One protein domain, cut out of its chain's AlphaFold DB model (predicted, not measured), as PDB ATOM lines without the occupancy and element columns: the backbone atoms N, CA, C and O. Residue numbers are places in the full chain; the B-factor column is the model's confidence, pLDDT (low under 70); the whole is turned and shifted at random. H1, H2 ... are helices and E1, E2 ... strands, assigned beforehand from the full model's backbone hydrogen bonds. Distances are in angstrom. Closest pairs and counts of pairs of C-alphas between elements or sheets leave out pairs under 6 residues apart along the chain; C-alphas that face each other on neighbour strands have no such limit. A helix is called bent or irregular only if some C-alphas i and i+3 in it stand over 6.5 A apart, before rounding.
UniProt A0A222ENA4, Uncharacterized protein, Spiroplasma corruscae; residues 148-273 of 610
ATOM      1  N   ASP A 148     189.416 208.666 111.999       92.75
ATOM      2  CA  ASP A 148     190.236 208.937 110.806       92.75
ATOM      3  C   ASP A 148     191.582 208.212 110.861       92.75
ATOM      4  O   ASP A 148     191.923 207.437 109.963       92.75
ATOM      5  N   PHE A 149     192.328 208.431 111.948       90.00
ATOM      6  CA  PHE A 149     193.627 207.799 112.144       90.00
ATOM      7  C   PHE A 149     193.493 206.283 112.279       90.00
ATOM      8  O   PHE A 149     194.278 205.551 111.683       90.00
ATOM      9  N   ASN A 150     192.501 205.796 113.030       88.56
ATOM     10  CA  ASN A 150     192.315 204.366 113.252       88.56
ATOM     11  C   ASN A 150     192.015 203.620 111.949       88.56
ATOM     12  O   ASN A 150     192.608 202.570 111.713       88.56
ATOM     13  N   ILE A 151     191.145 204.150 111.083       86.94
ATOM     14  CA  ILE A 151     190.847 203.533 109.784       86.94
ATOM     15  C   ILE A 151     192.081 203.536 108.886       86.94
ATOM     16  O   ILE A 151     192.447 202.483 108.356       86.94
ATOM     17  N   GLN A 152     192.764 204.678 108.766       84.25
ATOM     18  CA  GLN A 152     193.958 204.777 107.932       84.25
ATOM     19  C   GLN A 152     195.093 203.878 108.446       84.25
ATOM     20  O   GLN A 152     195.714 203.165 107.667       84.25
ATOM     21  N   ALA A 153     195.355 203.853 109.752       83.75
ATOM     22  CA  ALA A 153     196.434 203.056 110.334       83.75
ATOM     23  C   ALA A 153     196.129 201.550 110.329       83.75
ATOM     24  O   ALA A 153     197.032 200.743 110.111       83.75
ATOM     25  N   LYS A 154     194.871 201.156 110.574       83.62
ATOM     26  CA  LYS A 154     194.464 199.746 110.648       83.62
ATOM     27  C   LYS A 154     194.356 199.098 109.273       83.62
ATOM     28  O   LYS A 154     194.745 197.942 109.128       83.62
ATOM     29  N   TYR A 155     193.801 199.812 108.297       78.81
ATOM     30  CA  TYR A 155     193.480 199.244 106.986       78.81
ATOM     31  C   TYR A 155     194.346 199.782 105.845       78.81
ATOM     32  O   TYR A 155     194.271 199.245 104.744       78.81
ATOM     33  N   LEU A 156     195.175 200.803 106.093       81.75
ATOM     34  CA  LEU A 156     195.982 201.483 105.072       81.75
ATOM     35  C   LEU A 156     195.137 202.089 103.941       81.75
ATOM     36  O   LEU A 156     195.624 202.254 102.826       81.75
ATOM     37  N   TYR A 157     193.875 202.413 104.230       84.75
ATOM     38  CA  TYR A 157     193.013 203.122 103.295       84.75
ATOM     39  C   TYR A 157     193.338 204.612 103.298       84.75
ATOM     40  O   TYR A 157     193.497 205.230 104.355       84.75
ATOM     41  N   ASP A 158     193.410 205.181 102.102       86.50
ATOM     42  CA  ASP A 158     193.533 206.608 101.894       86.50
ATOM     43  C   ASP A 158     192.289 207.326 102.421       86.50
ATOM     44  O   ASP A 158     191.150 206.855 102.318       86.50
ATOM     45  N   LEU A 159     192.538 208.497 103.000       89.50
ATOM     46  CA  LEU A 159     191.494 209.430 103.385       89.50
ATOM     47  C   LEU A 159     191.255 210.409 102.236       89.50
ATOM     48  O   LEU A 159     192.188 210.833 101.547       89.50
ATOM     49  N   ASN A 160     190.011 210.862 102.128       91.25
ATOM     50  CA  ASN A 160     189.466 211.714 101.077       91.25
ATOM     51  C   ASN A 160     189.270 211.011  99.720       91.25
ATOM     52  O   ASN A 160     189.289 209.785  99.623       91.25
ATOM     53  N   LEU A 161     189.003 211.806  98.679       90.81
ATOM     54  CA  LEU A 161     188.588 211.328  97.364       90.81
ATOM     55  C   LEU A 161     189.728 210.570  96.656       90.81
ATOM     56  O   LEU A 161     190.774 211.149  96.352       90.81
ATOM     57  N   VAL A 162     189.486 209.300  96.335       88.06
ATOM     58  CA  VAL A 162     190.397 208.394  95.614       88.06
ATOM     59  C   VAL A 162     189.916 208.068  94.199       88.06
ATOM     60  O   VAL A 162     190.730 207.769  93.326       88.06
ATOM     61  N   SER A 163     188.611 208.160  93.941       87.19
ATOM     62  CA  SER A 163     187.984 207.827  92.661       87.19
ATOM     63  C   SER A 163     186.995 208.918  92.237       87.19
ATOM     64  O   SER A 163     186.490 209.688  93.055       87.19
ATOM     65  N   LYS A 164     186.735 209.031  90.927       89.88
ATOM     66  CA  LYS A 164     185.751 209.995  90.409       89.88
ATOM     67  C   LYS A 164     184.379 209.690  90.978       89.88
ATOM     68  O   LYS A 164     183.971 208.533  90.991       89.88
ATOM     69  N   THR A 165     183.650 210.709  91.414       87.94
ATOM     70  CA  THR A 165     182.322 210.497  91.996       87.94
ATOM     71  C   THR A 165     181.415 211.703  91.830       87.94
ATOM     72  O   THR A 165     181.846 212.847  91.964       87.94
ATOM     73  N   SER A 166     180.135 211.421  91.591       89.25
ATOM     74  CA  SER A 166     179.064 212.410  91.586       89.25
ATOM     75  C   SER A 166     178.425 212.535  92.970       89.25
ATOM     76  O   SER A 166     178.152 211.535  93.649       89.25
ATOM     77  N   VAL A 167     178.160 213.765  93.407       90.44
ATOM     78  CA  VAL A 167     177.455 214.044  94.667       90.44
ATOM     79  C   VAL A 167     176.332 215.051  94.480       90.44
ATOM     80  O   VAL A 167     176.460 216.017  93.729       90.44
ATOM     81  N   LYS A 168     175.221 214.843  95.192       90.31
ATOM     82  CA  LYS A 168     174.107 215.795  95.229       90.31
ATOM     83  C   LYS A 168     174.459 216.989  96.108       90.31
ATOM     84  O   LYS A 168     174.971 216.827  97.212       90.31
ATOM     85  N   LEU A 169     174.145 218.185  95.616       94.00
ATOM     86  CA  LEU A 169     174.427 219.431  96.318       94.00
ATOM     87  C   LEU A 169     173.218 219.930  97.103       94.00
ATOM     88  O   LEU A 169     172.076 219.860  96.631       94.00
ATOM     89  N   LEU A 170     173.491 220.519  98.262       93.50
ATOM     90  CA  LEU A 170     172.511 221.227  99.076       93.50
ATOM     91  C   LEU A 170     172.515 222.724  98.750       93.50
ATOM     92  O   LEU A 170     173.535 223.304  98.385       93.50
ATOM     93  N   ASN A 171     171.362 223.360  98.907       91.00
ATOM     94  CA  ASN A 171     171.238 224.807  98.901       91.00
ATOM     95  C   ASN A 171     171.821 225.377 100.203       91.00
ATOM     96  O   ASN A 171     171.490 224.941 101.307       91.00
ATOM     97  N   ASP A 172     172.648 226.412 100.092       87.31
ATOM     98  CA  ASP A 172     173.289 227.027 101.261       87.31
ATOM     99  C   ASP A 172     172.309 227.732 102.208       87.31
ATOM    100  O   ASP A 172     172.600 227.845 103.401       87.31
ATOM    101  N   ASN A 173     171.160 228.173 101.686       86.00
ATOM    102  CA  ASN A 173     170.182 228.985 102.414       86.00
ATOM    103  C   ASN A 173     169.204 228.172 103.263       86.00
ATOM    104  O   ASN A 173     168.765 228.669 104.292       86.00
ATOM    105  N   ASP A 174     168.818 226.976 102.814       86.25
ATOM    106  CA  ASP A 174     167.787 226.162 103.472       86.25
ATOM    107  C   ASP A 174     168.232 224.718 103.754       86.25
ATOM    108  O   ASP A 174     167.464 223.944 104.321       86.25
ATOM    109  N   GLY A 175     169.451 224.341 103.350       85.31
ATOM    110  CA  GLY A 175     169.999 223.000 103.549       85.31
ATOM    111  C   GLY A 175     169.301 221.904 102.744       85.31
ATOM    112  O   GLY A 175     169.642 220.735 102.905       85.31
ATOM    113  N   LYS A 176     168.348 222.243 101.867       88.31
ATOM    114  CA  LYS A 176     167.603 221.271 101.060       88.31
ATOM    115  C   LYS A 176     168.369 220.897  99.802       88.31
ATOM    116  O   LYS A 176     169.234 221.639  99.339       88.31
ATOM    117  N   LEU A 177     168.018 219.762  99.201       86.62
ATOM    118  CA  LEU A 177     168.556 219.367  97.901       86.62
ATOM    119  C   LEU A 177     168.320 220.459  96.847       86.62
ATOM    120  O   LEU A 177     167.191 220.881  96.602       86.62
ATOM    121  N   SER A 178     169.396 220.871  96.180       86.12
ATOM    122  CA  SER A 178     169.363 221.901  95.131       86.12
ATOM    123  C   SER A 178     168.890 221.382  93.768       86.12
ATOM    124  O   SER A 178     168.678 222.166  92.844       86.12
ATOM    125  N   GLY A 179     168.793 220.056  93.610       82.81
ATOM    126  CA  GLY A 179     168.607 219.391  92.317       82.81
ATOM    127  C   GLY A 179     169.861 219.381  91.430       82.81
ATOM    128  O   GLY A 179     169.816 218.839  90.330       82.81
ATOM    129  N   LYS A 180     170.979 219.957  91.893       89.12
ATOM    130  CA  LYS A 180     172.268 219.948  91.195       89.12
ATOM    131  C   LYS A 180     173.160 218.824  91.708       89.12
ATOM    132  O   LYS A 180     173.108 218.461  92.885       89.12
ATOM    133  N   THR A 181     174.027 218.341  90.829       90.00
ATOM    134  CA  THR A 181     175.114 217.419  91.155       90.00
ATOM    135  C   THR A 181     176.465 218.080  90.894       90.00
ATOM    136  O   THR A 181     176.579 218.987  90.066       90.00
ATOM    137  N   ALA A 182     177.487 217.651  91.629       91.94
ATOM    138  CA  ALA A 182     178.880 217.974  91.360       91.94
ATOM    139  C   ALA A 182     179.639 216.697  91.013       91.94
ATOM    140  O   ALA A 182     179.613 215.741  91.783       91.94
ATOM    141  N   GLU A 183     180.344 216.724  89.886       92.69
ATOM    142  CA  GLU A 183     181.337 215.712  89.536       92.69
ATOM    143  C   GLU A 183     182.665 216.073  90.198       92.69
ATOM    144  O   GLU A 183     183.174 217.183  90.010       92.69
ATOM    145  N   LEU A 184     183.202 215.148  90.986       92.19
ATOM    146  CA  LEU A 184     184.463 215.295  91.700       92.19
ATOM    147  C   LEU A 184     185.527 214.429  91.027       92.19
ATOM    148  O   LEU A 184     185.291 213.252  90.745       92.19
ATOM    149  N   ASP A 185     186.701 215.008  90.773       91.00
ATOM    150  CA  ASP A 185     187.847 214.304  90.194       91.00
ATOM    151  C   ASP A 185     189.023 214.341  91.180       91.00
ATOM    152  O   ASP A 185     189.497 215.435  91.501       91.00
ATOM    153  N   PRO A 186     189.559 213.189  91.628       87.44
ATOM    154  CA  PRO A 186     190.705 213.158  92.536       87.44
ATOM    155  C   PRO A 186     191.962 213.790  91.927       87.44
ATOM    156  O   PRO A 186     192.898 214.112  92.653       87.44
ATOM    157  N   SER A 187     192.015 214.005  90.612       87.69
ATOM    158  CA  SER A 187     193.097 214.734  89.938       87.69
ATOM    159  C   SER A 187     192.994 216.253  90.136       87.69
ATOM    160  O   SER A 187     194.004 216.953  90.044       87.69
ATOM    161  N   ASN A 188     191.798 216.775  90.428       87.25
ATOM    162  CA  ASN A 188     191.556 218.188  90.688       87.25
ATOM    163  C   ASN A 188     191.761 218.504  92.172       87.25
ATOM    164  O   ASN A 188     190.977 218.094  93.022       87.25
ATOM    165  N   VAL A 189     192.785 219.302  92.489       81.94
ATOM    166  CA  VAL A 189     193.127 219.681  93.873       81.94
ATOM    167  C   VAL A 189     191.948 220.307  94.626       81.94
ATOM    168  O   VAL A 189     191.829 220.109  95.834       81.94
ATOM    169  N   ASN A 190     191.056 221.012  93.927       83.12
ATOM    170  CA  ASN A 190     189.905 221.658  94.552       83.12
ATOM    171  C   ASN A 190     188.807 220.683  94.983       83.12
ATOM    172  O   ASN A 190     188.054 221.038  95.879       83.12
ATOM    173  N   ASP A 191     188.729 219.490  94.387       86.44
ATOM    174  CA  ASP A 191     187.686 218.493  94.678       86.44
ATOM    175  C   ASP A 191     188.194 217.369  95.609       86.44
ATOM    176  O   ASP A 191     187.436 216.486  96.005       86.44
ATOM    177  N   LYS A 192     189.491 217.377  95.957       84.75
ATOM    178  CA  LYS A 192     190.166 216.275  96.665       84.75
ATOM    179  C   LYS A 192     189.773 216.112  98.127       84.75
ATOM    180  O   LYS A 192     190.015 215.041  98.667       84.75
ATOM    181  N   ALA A 193     189.292 217.159  98.792       88.81
ATOM    182  CA  ALA A 193     189.190 217.180 100.246       88.81
ATOM    183  C   ALA A 193     187.904 217.838 100.734       88.81
ATOM    184  O   ALA A 193     187.278 218.629 100.028       88.81
ATOM    185  N   ILE A 194     187.549 217.525 101.977       94.50
ATOM    186  CA  ILE A 194     186.370 218.077 102.630       94.50
ATOM    187  C   ILE A 194     186.731 219.309 103.442       94.50
ATOM    188  O   ILE A 194     187.682 219.312 104.223       94.50
ATOM    189  N   TYR A 195     185.911 220.338 103.286       93.19
ATOM    190  CA  TYR A 195     185.980 221.568 104.051       93.19
ATOM    191  C   TYR A 195     184.700 221.757 104.848       93.19
ATOM    192  O   TYR A 195     183.626 221.321 104.435       93.19
ATOM    193  N   PHE A 196     184.786 222.442 105.979       93.56
ATOM    194  CA  PHE A 196     183.610 222.790 106.758       93.56
ATOM    195  C   PHE A 196     183.730 224.169 107.394       93.56
ATOM    196  O   PHE A 196     184.819 224.646 107.714       93.56
ATOM    197  N   LYS A 197     182.584 224.828 107.567       92.38
ATOM    198  CA  LYS A 197     182.469 226.119 108.254       92.38
ATOM    199  C   LYS A 197     181.643 225.934 109.511       92.38
ATOM    200  O   LYS A 197     180.455 225.630 109.416       92.38
ATOM    201  N   LYS A 198     182.256 226.157 110.675       87.56
ATOM    202  CA  LYS A 198     181.530 226.194 111.951       87.56
ATOM    203  C   LYS A 198     180.627 227.424 111.995       87.56
ATOM    204  O   LYS A 198     181.048 228.513 111.596       87.56
ATOM    205  N   ASN A 199     179.400 227.245 112.473       77.00
ATOM    206  CA  ASN A 199     178.390 228.297 112.612       77.00
ATOM    207  C   ASN A 199     178.078 229.078 111.319       77.00
ATOM    208  O   ASN A 199     177.848 230.281 111.395       77.00
ATOM    209  N   GLY A 200     178.188 228.434 110.143       64.12
ATOM    210  CA  GLY A 200     177.895 228.942 108.786       64.12
ATOM    211  C   GLY A 200     178.661 230.184 108.289       64.12
ATOM    212  O   GLY A 200     178.801 230.383 107.082       64.12
ATOM    213  N   LYS A 201     179.213 230.987 109.200       66.00
ATOM    214  CA  LYS A 201     179.957 232.241 108.999       66.00
ATOM    215  C   LYS A 201     181.434 232.104 109.383       66.00
ATOM    216  O   LYS A 201     182.208 233.042 109.204       66.00
ATOM    217  N   GLY A 202     181.826 230.952 109.928       71.69
ATOM    218  CA  GLY A 202     183.205 230.653 110.284       71.69
ATOM    219  C   GLY A 202     184.133 230.581 109.072       71.69
ATOM    220  O   GLY A 202     183.715 230.446 107.918       71.69
ATOM    221  N   LYS A 203     185.433 230.646 109.354       84.50
ATOM    222  CA  LYS A 203     186.480 230.363 108.373       84.50
ATOM    223  C   LYS A 203     186.335 228.928 107.854       84.50
ATOM    224  O   LYS A 203     185.937 228.037 108.600       84.50
ATOM    225  N   SER A 204     186.659 228.727 106.577       88.44
ATOM    226  CA  SER A 204     186.731 227.392 105.975       88.44
ATOM    227  C   SER A 204     187.863 226.594 106.625       88.44
ATOM    228  O   SER A 204     189.011 227.046 106.628       88.44
ATOM    229  N   LEU A 205     187.523 225.443 107.200       89.69
ATOM    230  CA  LEU A 205     188.444 224.510 107.841       89.69
ATOM    231  C   LEU A 205     188.567 223.261 106.972       89.69
ATOM    232  O   LEU A 205     187.557 222.662 106.616       89.69
ATOM    233  N   LEU A 206     189.794 222.863 106.646       91.25
ATOM    234  CA  LEU A 206     190.067 221.584 105.988       91.25
ATOM    235  C   LEU A 206     189.889 220.453 107.005       91.25
ATOM    236  O   LEU A 206     190.550 220.480 108.038       91.25
ATOM    237  N   TRP A 207     189.056 219.453 106.718       93.25
ATOM    238  CA  TRP A 207     188.948 218.262 107.560       93.25
ATOM    239  C   TRP A 207     190.234 217.447 107.466       93.25
ATOM    240  O   TRP A 207     190.540 216.861 106.430       93.25
ATOM    241  N   LYS A 208     190.982 217.410 108.571       90.62
ATOM    242  CA  LYS A 208     192.182 216.582 108.722       90.62
ATOM    243  C   LYS A 208     192.506 216.314 110.183       90.62
ATOM    244  O   LYS A 208     192.205 217.145 111.050       90.62
ATOM    245  N   TYR A 209     193.182 215.202 110.452       89.81
ATOM    246  CA  TYR A 209     193.786 214.950 111.761       89.81
ATOM    247  C   TYR A 209     195.233 215.485 111.830       89.81
ATOM    248  O   TYR A 209     195.834 215.890 110.831       89.81
ATOM    249  N   SER A 210     195.807 215.539 113.037       85.06
ATOM    250  CA  SER A 210     197.178 216.026 113.247       85.06
ATOM    251  C   SER A 210     198.222 215.125 112.573       85.06
ATOM    252  O   SER A 210     198.283 213.933 112.850       85.06
ATOM    253  N   GLY A 211     199.071 215.704 111.721       81.25
ATOM    254  CA  GLY A 211     200.110 214.967 110.988       81.25
ATOM    255  C   GLY A 211     199.656 214.378 109.649       81.25
ATOM    256  O   GLY A 211     200.487 213.851 108.915       81.25
ATOM    257  N   GLU A 212     198.377 214.511 109.293       86.50
ATOM    258  CA  GLU A 212     197.875 214.108 107.981       86.50
ATOM    259  C   GLU A 212     198.384 215.036 106.868       86.50
ATOM    260  O   GLU A 212     198.258 216.267 106.945       86.50
ATOM    261  N   ILE A 213     198.905 214.427 105.801       83.31
ATOM    262  CA  ILE A 213     199.300 215.105 104.565       83.31
ATOM    263  C   ILE A 213     198.201 214.879 103.530       83.31
ATOM    264  O   ILE A 213     197.966 213.743 103.128       83.31
ATOM    265  N   VAL A 214     197.573 215.959 103.055       83.75
ATOM    266  CA  VAL A 214     196.583 215.891 101.969       83.75
ATOM    267  C   VAL A 214     197.269 216.235 100.638       83.75
ATOM    268  O   VAL A 214     197.683 217.383 100.441       83.75
ATOM    269  N   PRO A 215     197.432 215.275  99.705       77.81
ATOM    270  CA  PRO A 215     198.219 215.485  98.493       77.81
ATOM    271  C   PRO A 215     197.726 216.656  97.633       77.81
ATOM    272  O   PRO A 215     196.558 216.730  97.254       77.81
ATOM    273  N   GLY A 216     198.643 217.550  97.257       76.19
ATOM    274  CA  GLY A 216     198.352 218.704  96.397       76.19
ATOM    275  C   GLY A 216     197.825 219.940  97.132       76.19
ATOM    276  O   GLY A 216     197.771 221.010  96.531       76.19
ATOM    277  N   ILE A 217     197.517 219.835  98.426       78.12
ATOM    278  CA  ILE A 217     197.148 220.971  99.275       78.12
ATOM    279  C   ILE A 217     198.375 221.327 100.123       78.12
ATOM    280  O   ILE A 217     198.682 220.655 101.100       78.12
ATOM    281  N   THR A 218     199.137 222.347  99.712       66.19
ATOM    282  CA  THR A 218     200.387 222.732 100.398       66.19
ATOM    283  C   THR A 218     200.168 223.700 101.563       66.19
ATOM    284  O   THR A 218     199.459 224.696 101.415       66.19
ATOM    285  N   ASP A 219     200.894 223.448 102.657       55.00
ATOM    286  CA  ASP A 219     200.898 224.105 103.979       55.00
ATOM    287  C   ASP A 219     201.390 225.571 104.013       55.00
ATOM    288  O   ASP A 219     202.251 225.927 104.819       55.00
ATOM    289  N   LYS A 220     200.903 226.444 103.121       55.34
ATOM    290  CA  LYS A 220     201.285 227.873 103.134       55.34
ATOM    291  C   LYS A 220     200.372 228.771 103.976       55.34
ATOM    292  O   LYS A 220     200.774 229.891 104.270       55.34
ATOM    293  N   ASP A 221     199.200 228.282 104.379       53.62
ATOM    294  CA  ASP A 221     198.316 228.953 105.340       53.62
ATOM    295  C   ASP A 221     198.522 228.316 106.730       53.62
ATOM    296  O   ASP A 221     198.378 227.099 106.867       53.62
ATOM    297  N   GLU A 222     198.829 229.112 107.765       51.31
ATOM    298  CA  GLU A 222     199.013 228.649 109.164       51.31
ATOM    299  C   GLU A 222     197.809 227.835 109.689       51.31
ATOM    300  O   GLU A 222     197.954 226.969 110.550       51.31
ATOM    301  N   ASP A 223     196.628 228.040 109.105       52.78
ATOM    302  CA  ASP A 223     195.376 227.368 109.459       52.78
ATOM    303  C   ASP A 223     195.193 225.963 108.850       52.78
ATOM    304  O   ASP A 223     194.260 225.253 109.217       52.78
ATOM    305  N   ILE A 224     196.065 225.547 107.921       54.03
ATOM    306  CA  ILE A 224     196.059 224.208 107.295       54.03
ATOM    307  C   ILE A 224     196.967 223.227 108.070       54.03
ATOM    308  O   ILE A 224     196.877 222.009 107.890       54.03
ATOM    309  N   GLN A 225     197.804 223.725 108.990       53.38
ATOM    310  CA  GLN A 225     198.684 222.897 109.827       53.38
ATOM    311  C   GLN A 225     198.015 222.377 111.108       53.38
ATOM    312  O   GLN A 225     198.507 221.425 111.718       53.38
ATOM    313  N   THR A 226     196.892 222.963 111.524       68.25
ATOM    314  CA  THR A 226     196.156 222.539 112.719       68.25
ATOM    315  C   THR A 226     195.192 221.396 112.397       68.25
ATOM    316  O   THR A 226     194.584 221.335 111.329       68.25
ATOM    317  N   SER A 227     195.078 220.439 113.323       83.50
ATOM    318  CA  SER A 227     194.068 219.379 113.244       83.50
ATOM    319  C   SER A 227     192.681 220.008 113.335       83.50
ATOM    320  O   SER A 227     192.401 220.724 114.293       83.50
ATOM    321  N   ASN A 228     191.804 219.695 112.387       89.88
ATOM    322  CA  ASN A 228     190.439 220.208 112.330       89.88
ATOM    323  C   ASN A 228     189.488 219.029 112.116       89.88
ATOM    324  O   ASN A 228     188.984 218.805 111.018       89.88
ATOM    325  N   LEU A 229     189.274 218.251 113.177       91.75
ATOM    326  CA  LEU A 229     188.287 217.176 113.168       91.75
ATOM    327  C   LEU A 229     186.902 217.749 113.511       91.75
ATOM    328  O   LEU A 229     186.804 218.579 114.428       91.75
ATOM    329  N   PRO A 230     185.836 217.343 112.800       93.44
ATOM    330  CA  PRO A 230     184.484 217.732 113.165       93.44
ATOM    331  C   PRO A 230     184.108 217.102 114.507       93.44
ATOM    332  O   PRO A 230     184.431 215.950 114.796       93.44
ATOM    333  N   THR A 231     183.415 217.875 115.335       92.50
ATOM    334  CA  THR A 231     182.794 217.371 116.562       92.50
ATOM    335  C   THR A 231     181.459 216.695 116.250       92.50
ATOM    336  O   THR A 231     180.907 216.854 115.163       92.50
ATOM    337  N   ILE A 232     180.883 215.993 117.227       91.94
ATOM    338  CA  ILE A 232     179.511 215.483 117.115       91.94
ATOM    339  C   ILE A 232     178.528 216.599 116.750       91.94
ATOM    340  O   ILE A 232     177.756 216.436 115.811       91.94
ATOM    341  N   ASN A 233     178.610 217.749 117.425       91.88
ATOM    342  CA  ASN A 233     177.740 218.893 117.142       91.88
ATOM    343  C   ASN A 233     177.916 219.412 115.710       91.88
ATOM    344  O   ASN A 233     176.946 219.849 115.104       91.88
ATOM    345  N   ASP A 234     179.131 219.349 115.157       93.94
ATOM    346  CA  ASP A 234     179.382 219.740 113.768       93.94
ATOM    347  C   ASP A 234     178.651 218.812 112.785       93.94
ATOM    348  O   ASP A 234     178.056 219.290 111.822       93.94
ATOM    349  N   LEU A 235     178.656 217.501 113.045       94.75
ATOM    350  CA  LEU A 235     178.002 216.495 112.202       94.75
ATOM    351  C   LEU A 235     176.479 216.478 112.354       94.75
ATOM    352  O   LEU A 235     175.774 216.165 111.397       94.75
ATOM    353  N   THR A 236     175.964 216.802 113.541       93.81
ATOM    354  CA  THR A 236     174.524 216.756 113.829       93.81
ATOM    355  C   THR A 236     173.827 218.109 113.680       93.81
ATOM    356  O   THR A 236     172.595 218.168 113.713       93.81
ATOM    357  N   ALA A 237     174.573 219.197 113.449       92.44
ATOM    358  CA  ALA A 237     174.024 220.546 113.295       92.44
ATOM    359  C   ALA A 237     172.918 220.624 112.231       92.44
ATOM    360  O   ALA A 237     171.925 221.324 112.441       92.44
ATOM    361  N   GLU A 238     173.043 219.878 111.125       90.81
ATOM    362  CA  GLU A 238     172.053 219.856 110.037       90.81
ATOM    363  C   GLU A 238     170.653 219.387 110.484       90.81
ATOM    364  O   GLU A 238     169.655 219.806 109.893       90.81
ATOM    365  N   TYR A 239     170.566 218.608 111.570       90.12
ATOM    366  CA  TYR A 239     169.318 218.098 112.154       90.12
ATOM    367  C   TYR A 239     168.755 218.980 113.275       90.12
ATOM    368  O   TYR A 239     167.608 218.810 113.684       90.12
ATOM    369  N   SER A 240     169.555 219.912 113.793       86.31
ATOM    370  CA  SER A 240     169.171 220.745 114.931       86.31
ATOM    371  C   SER A 240     168.168 221.844 114.549       86.31
ATOM    372  O   SER A 240     168.077 222.268 113.393       86.31
ATOM    373  N   LYS A 241     167.435 222.342 115.554       84.00
ATOM    374  CA  LYS A 241     166.452 223.433 115.417       84.00
ATOM    375  C   LYS A 241     167.088 224.835 115.374       84.00
ATOM    376  O   LYS A 241     166.357 225.819 115.430       84.00
ATOM    377  N   ILE A 242     168.419 224.944 115.332       85.19
ATOM    378  CA  ILE A 242     169.099 226.245 115.238       85.19
ATOM    379  C   ILE A 242     168.938 226.834 113.833       85.19
ATOM    380  O   ILE A 242     168.690 226.105 112.867       85.19
ATOM    381  N   GLU A 243     169.095 228.151 113.722       85.81
ATOM    382  CA  GLU A 243     168.991 228.861 112.448       85.81
ATOM    383  C   GLU A 243     170.004 228.333 111.425       85.81
ATOM    384  O   GLU A 243     171.155 228.039 111.744       85.81
ATOM    385  N   GLU A 244     169.582 228.224 110.162       87.12
ATOM    386  CA  GLU A 244     170.382 227.613 109.090       87.12
ATOM    387  C   GLU A 244     171.709 228.349 108.832       87.12
ATOM    388  O   GLU A 244     172.690 227.765 108.364       87.12
ATOM    389  N   GLU A 245     171.767 229.644 109.148       84.94
ATOM    390  CA  GLU A 245     172.993 230.437 109.074       84.94
ATOM    391  C   GLU A 245     174.022 230.100 110.159       84.94
ATOM    392  O   GLU A 245     175.203 230.358 109.940       84.94
ATOM    393  N   ASP A 246     173.593 229.488 111.263       88.06
ATOM    394  CA  ASP A 246     174.420 229.131 112.418       88.06
ATOM    395  C   ASP A 246     174.739 227.628 112.472       88.06
ATOM    396  O   ASP A 246     175.389 227.153 113.402       88.06
ATOM    397  N   LYS A 247     174.317 226.850 111.471       92.31
ATOM    398  CA  LYS A 247     174.675 225.432 111.366       92.31
ATOM    399  C   LYS A 247     176.081 225.251 110.811       92.31
ATOM    400  O   LYS A 247     176.535 226.013 109.954       92.31
ATOM    401  N   THR A 248     176.764 224.197 111.251       94.12
ATOM    402  CA  THR A 248     177.975 223.740 110.565       94.12
ATOM    403  C   THR A 248     177.610 223.232 109.167       94.12
ATOM    404  O   THR A 248     176.638 222.497 108.993       94.12
ATOM    405  N   LYS A 249     178.370 223.664 108.154       95.00
ATOM    406  CA  LYS A 249     178.143 223.320 106.741       95.00
ATOM    407  C   LYS A 249     179.381 222.646 106.167       95.00
ATOM    408  O   LYS A 249     180.486 223.148 106.380       95.00
ATOM    409  N   PHE A 250     179.182 221.552 105.435       95.88
ATOM    410  CA  PHE A 250     180.239 220.781 104.782       95.88
ATOM    411  C   PHE A 250     180.261 221.044 103.278       95.88
ATOM    412  O   PHE A 250     179.216 221.190 102.643       95.88
ATOM    413  N   TYR A 251     181.461 221.089 102.711       95.06
ATOM    414  CA  TYR A 251     181.723 221.450 101.327       95.06
ATOM    415  C   TYR A 251     182.786 220.536 100.726       95.06
ATOM    416  O   TYR A 251     183.705 220.092 101.416       95.06
ATOM    417  N   VAL A 252     182.675 220.298  99.422       94.44
ATOM    418  CA  VAL A 252     183.633 219.494  98.637       94.44
ATOM    419  C   VAL A 252     184.623 220.364  97.859       94.44
ATOM    420  O   VAL A 252     185.300 219.885  96.959       94.44
ATOM    421  N   ASP A 253     184.671 221.658  98.179       91.06
ATOM    422  CA  ASP A 253     185.550 222.648  97.570       91.06
ATOM    423  C   ASP A 253     186.038 223.684  98.592       91.06
ATOM    424  O   ASP A 253     185.315 224.069  99.517       91.06
ATOM    425  N   LYS A 254     187.267 224.182  98.396       85.38
ATOM    426  CA  LYS A 254     187.902 225.172  99.289       85.38
ATOM    427  C   LYS A 254     187.114 226.482  99.375       85.38
ATOM    428  O   LYS A 254     187.067 227.098 100.442       85.38
ATOM    429  N   ASP A 255     186.496 226.887  98.266       86.75
ATOM    430  CA  ASP A 255     185.723 228.128  98.155       86.75
ATOM    431  C   ASP A 255     184.346 228.028  98.834       86.75
ATOM    432  O   ASP A 255     183.664 229.040  99.021       86.75
ATOM    433  N   CYS A 256     183.966 226.825  99.279       88.75
ATOM    434  CA  CYS A 256     182.705 226.520  99.942       88.75
ATOM    435  C   CYS A 256     181.484 226.924  99.105       88.75
ATOM    436  O   CYS A 256     180.592 227.629  99.581       88.75
ATOM    437  N   THR A 257     181.465 226.488  97.847       90.62
ATOM    438  CA  THR A 257     180.382 226.733  96.883       90.62
ATOM    439  C   THR A 257     179.558 225.481  96.577       90.62
ATOM    440  O   THR A 257     178.424 225.582  96.107       90.62
ATOM    441  N   LYS A 258     180.104 224.295  96.862       94.31
ATOM    442  CA  LYS A 258     179.505 222.982  96.622       94.31
ATOM    443  C   LYS A 258     179.185 222.320  97.965       94.31
ATOM    444  O   LYS A 258     179.920 221.457  98.447       94.31
ATOM    445  N   ARG A 259     178.094 222.757  98.598       94.62
ATOM    446  CA  ARG A 259     177.645 222.212  99.887       94.62
ATOM    447  C   ARG A 259     177.100 220.799  99.744       94.62
ATOM    448  O   ARG A 259     176.330 220.512  98.829       94.62
ATOM    449  N   VAL A 260     177.442 219.953 100.706       95.12
ATOM    450  CA  VAL A 260     176.961 218.575 100.851       95.12
ATOM    451  C   VAL A 260     176.475 218.329 102.283       95.12
ATOM    452  O   VAL A 260     176.703 219.153 103.172       95.12
ATOM    453  N   SER A 261     175.773 217.217 102.506       94.75
ATOM    454  CA  SER A 261     175.380 216.795 103.859       94.75
ATOM    455  C   SER A 261     176.579 216.265 104.646       94.75
ATOM    456  O   SER A 261     177.594 215.873 104.059       94.75
ATOM    457  N   ALA A 262     176.450 216.183 105.972       95.44
ATOM    458  CA  ALA A 262     177.474 215.577 106.826       95.44
ATOM    459  C   ALA A 262     177.765 214.111 106.437       95.44
ATOM    460  O   ALA A 262     178.920 213.685 106.417       95.44
ATOM    461  N   LYS A 263     176.731 213.351 106.050       95.12
ATOM    462  CA  LYS A 263     176.865 211.955 105.594       95.12
ATOM    463  C   LYS A 263     177.619 211.830 104.272       95.12
ATOM    464  O   LYS A 263     178.517 211.003 104.146       95.12
ATOM    465  N   THR A 264     177.321 212.698 103.308       94.44
ATOM    466  CA  THR A 264     178.058 212.729 102.040       94.44
ATOM    467  C   THR A 264     179.506 213.178 102.238       94.44
ATOM    468  O   THR A 264     180.404 212.642 101.593       94.44
ATOM    469  N   ALA A 265     179.752 214.118 103.153       96.38
ATOM    470  CA  ALA A 265     181.102 214.519 103.530       96.38
ATOM    471  C   ALA A 265     181.905 213.346 104.122       96.38
ATOM    472  O   ALA A 265     183.038 213.119 103.702       96.38
ATOM    473  N   LEU A 266     181.304 212.561 105.026       96.06
ATOM    474  CA  LEU A 266     181.897 211.325 105.551       96.06
ATOM    475  C   LEU A 266     182.194 210.307 104.449       96.06
ATOM    476  O   LEU A 266     183.293 209.761 104.409       96.06
ATOM    477  N   PHE A 267     181.250 210.080 103.532       94.00
ATOM    478  CA  PHE A 267     181.465 209.174 102.406       94.00
ATOM    479  C   PHE A 267     182.685 209.578 101.572       94.00
ATOM    480  O   PHE A 267     183.536 208.738 101.311       94.00
ATOM    481  N   ILE A 268     182.822 210.855 101.205       94.50
ATOM    482  CA  ILE A 268     183.990 211.321 100.441       94.50
ATOM    483  C   ILE A 268     185.266 211.192 101.279       94.50
ATOM    484  O   ILE A 268     186.304 210.776 100.771       94.50
ATOM    485  N   ARG A 269     185.199 211.538 102.570       94.94
ATOM    486  CA  ARG A 269     186.329 211.448 103.500       94.94
ATOM    487  C   ARG A 269     186.857 210.020 103.648       94.94
ATOM    488  O   ARG A 269     188.058 209.842 103.812       94.94
ATOM    489  N   PHE A 270     185.984 209.024 103.569       94.12
ATOM    490  CA  PHE A 270     186.313 207.611 103.739       94.12
ATOM    491  C   PHE A 270     185.998 206.788 102.487       94.12
ATOM    492  O   PHE A 270     185.665 205.610 102.607       94.12
ATOM    493  N   GLN A 271     186.102 207.378 101.290       91.00
ATOM    494  CA  GLN A 271     185.629 206.755 100.050       91.00
ATOM    495  C   GLN A 271     186.233 205.365  99.833       91.00
ATOM    496  O   GLN A 271     185.507 204.424  99.529       91.00
ATOM    497  N   GLN A 272     187.538 205.194 100.062       87.12
ATOM    498  CA  GLN A 272     188.171 203.891  99.877       87.12
ATOM    499  C   GLN A 272     187.692 202.847 100.897       87.12
ATOM    500  O   GLN A 272     187.410 201.711 100.517       87.12
ATOM    501  N   TYR A 273     187.563 203.219 102.179       86.19
ATOM    502  CA  TYR A 273     187.008 202.337 103.218       86.19
ATOM    503  C   TYR A 273     185.561 201.958 102.896       86.19
ATOM    504  O   TYR A 273     185.165 200.800 102.994       86.19
TER     505      TYR A 273
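This is residues 148 to 273 of the 610 residues of an uncharacterized protein of Spiroplasma corruscae (UniProt A0A222ENA4). Little regular structure: a small sheet E4 E3 E5 sits near the middle, H2 and H3 by its E5 edge, the bent hairpin E1 E2 to one side and H1 at one end. The 126 printed residues run H1 E1 E2 E3 E4 H2 E5 H3, mixed class, both sheets antiparallel, compact, radius of gyration of the C-alphas 13.9 A, spans 37 by 28 by 28 A.

H1, residues 148 to 155, begins at C-alpha 148 (190.236, 208.937, 110.806). E1 is 165 to 170, 16.2 A; E2, 177 to 184, 17.6 A, bends by 66 degrees at residue 180. E3 is 195 to 197, E4 204 to 206. H2, 232 to 239, is irregular: C-alphas 235 and 238 are 7.2 A apart. E5 is 249 to 251; H3, 262 to 269, ends at C-alpha 269 (186.329, 211.448, 103.500).

E4, H2, E5 form a split strand-helix-strand unit, E3 between its strands, crossover right-handed. N 196 and O 205 of hairpin E3 E4 are 2.9 A apart, N 195 and O 251 of E3 and E5 2.9 A, N 167 and O 182 of hairpin E1 E2 2.9 A. H2 and H3 only graze the sheet. Every O i to N i+4 pair is within hydrogen-bond range in H1 and H3, 2 of 4 in H2.

The printed part has no cut. The link E4 to H2 is long. Residues 200 to 201 and 218 to 226 have pLDDT under 70.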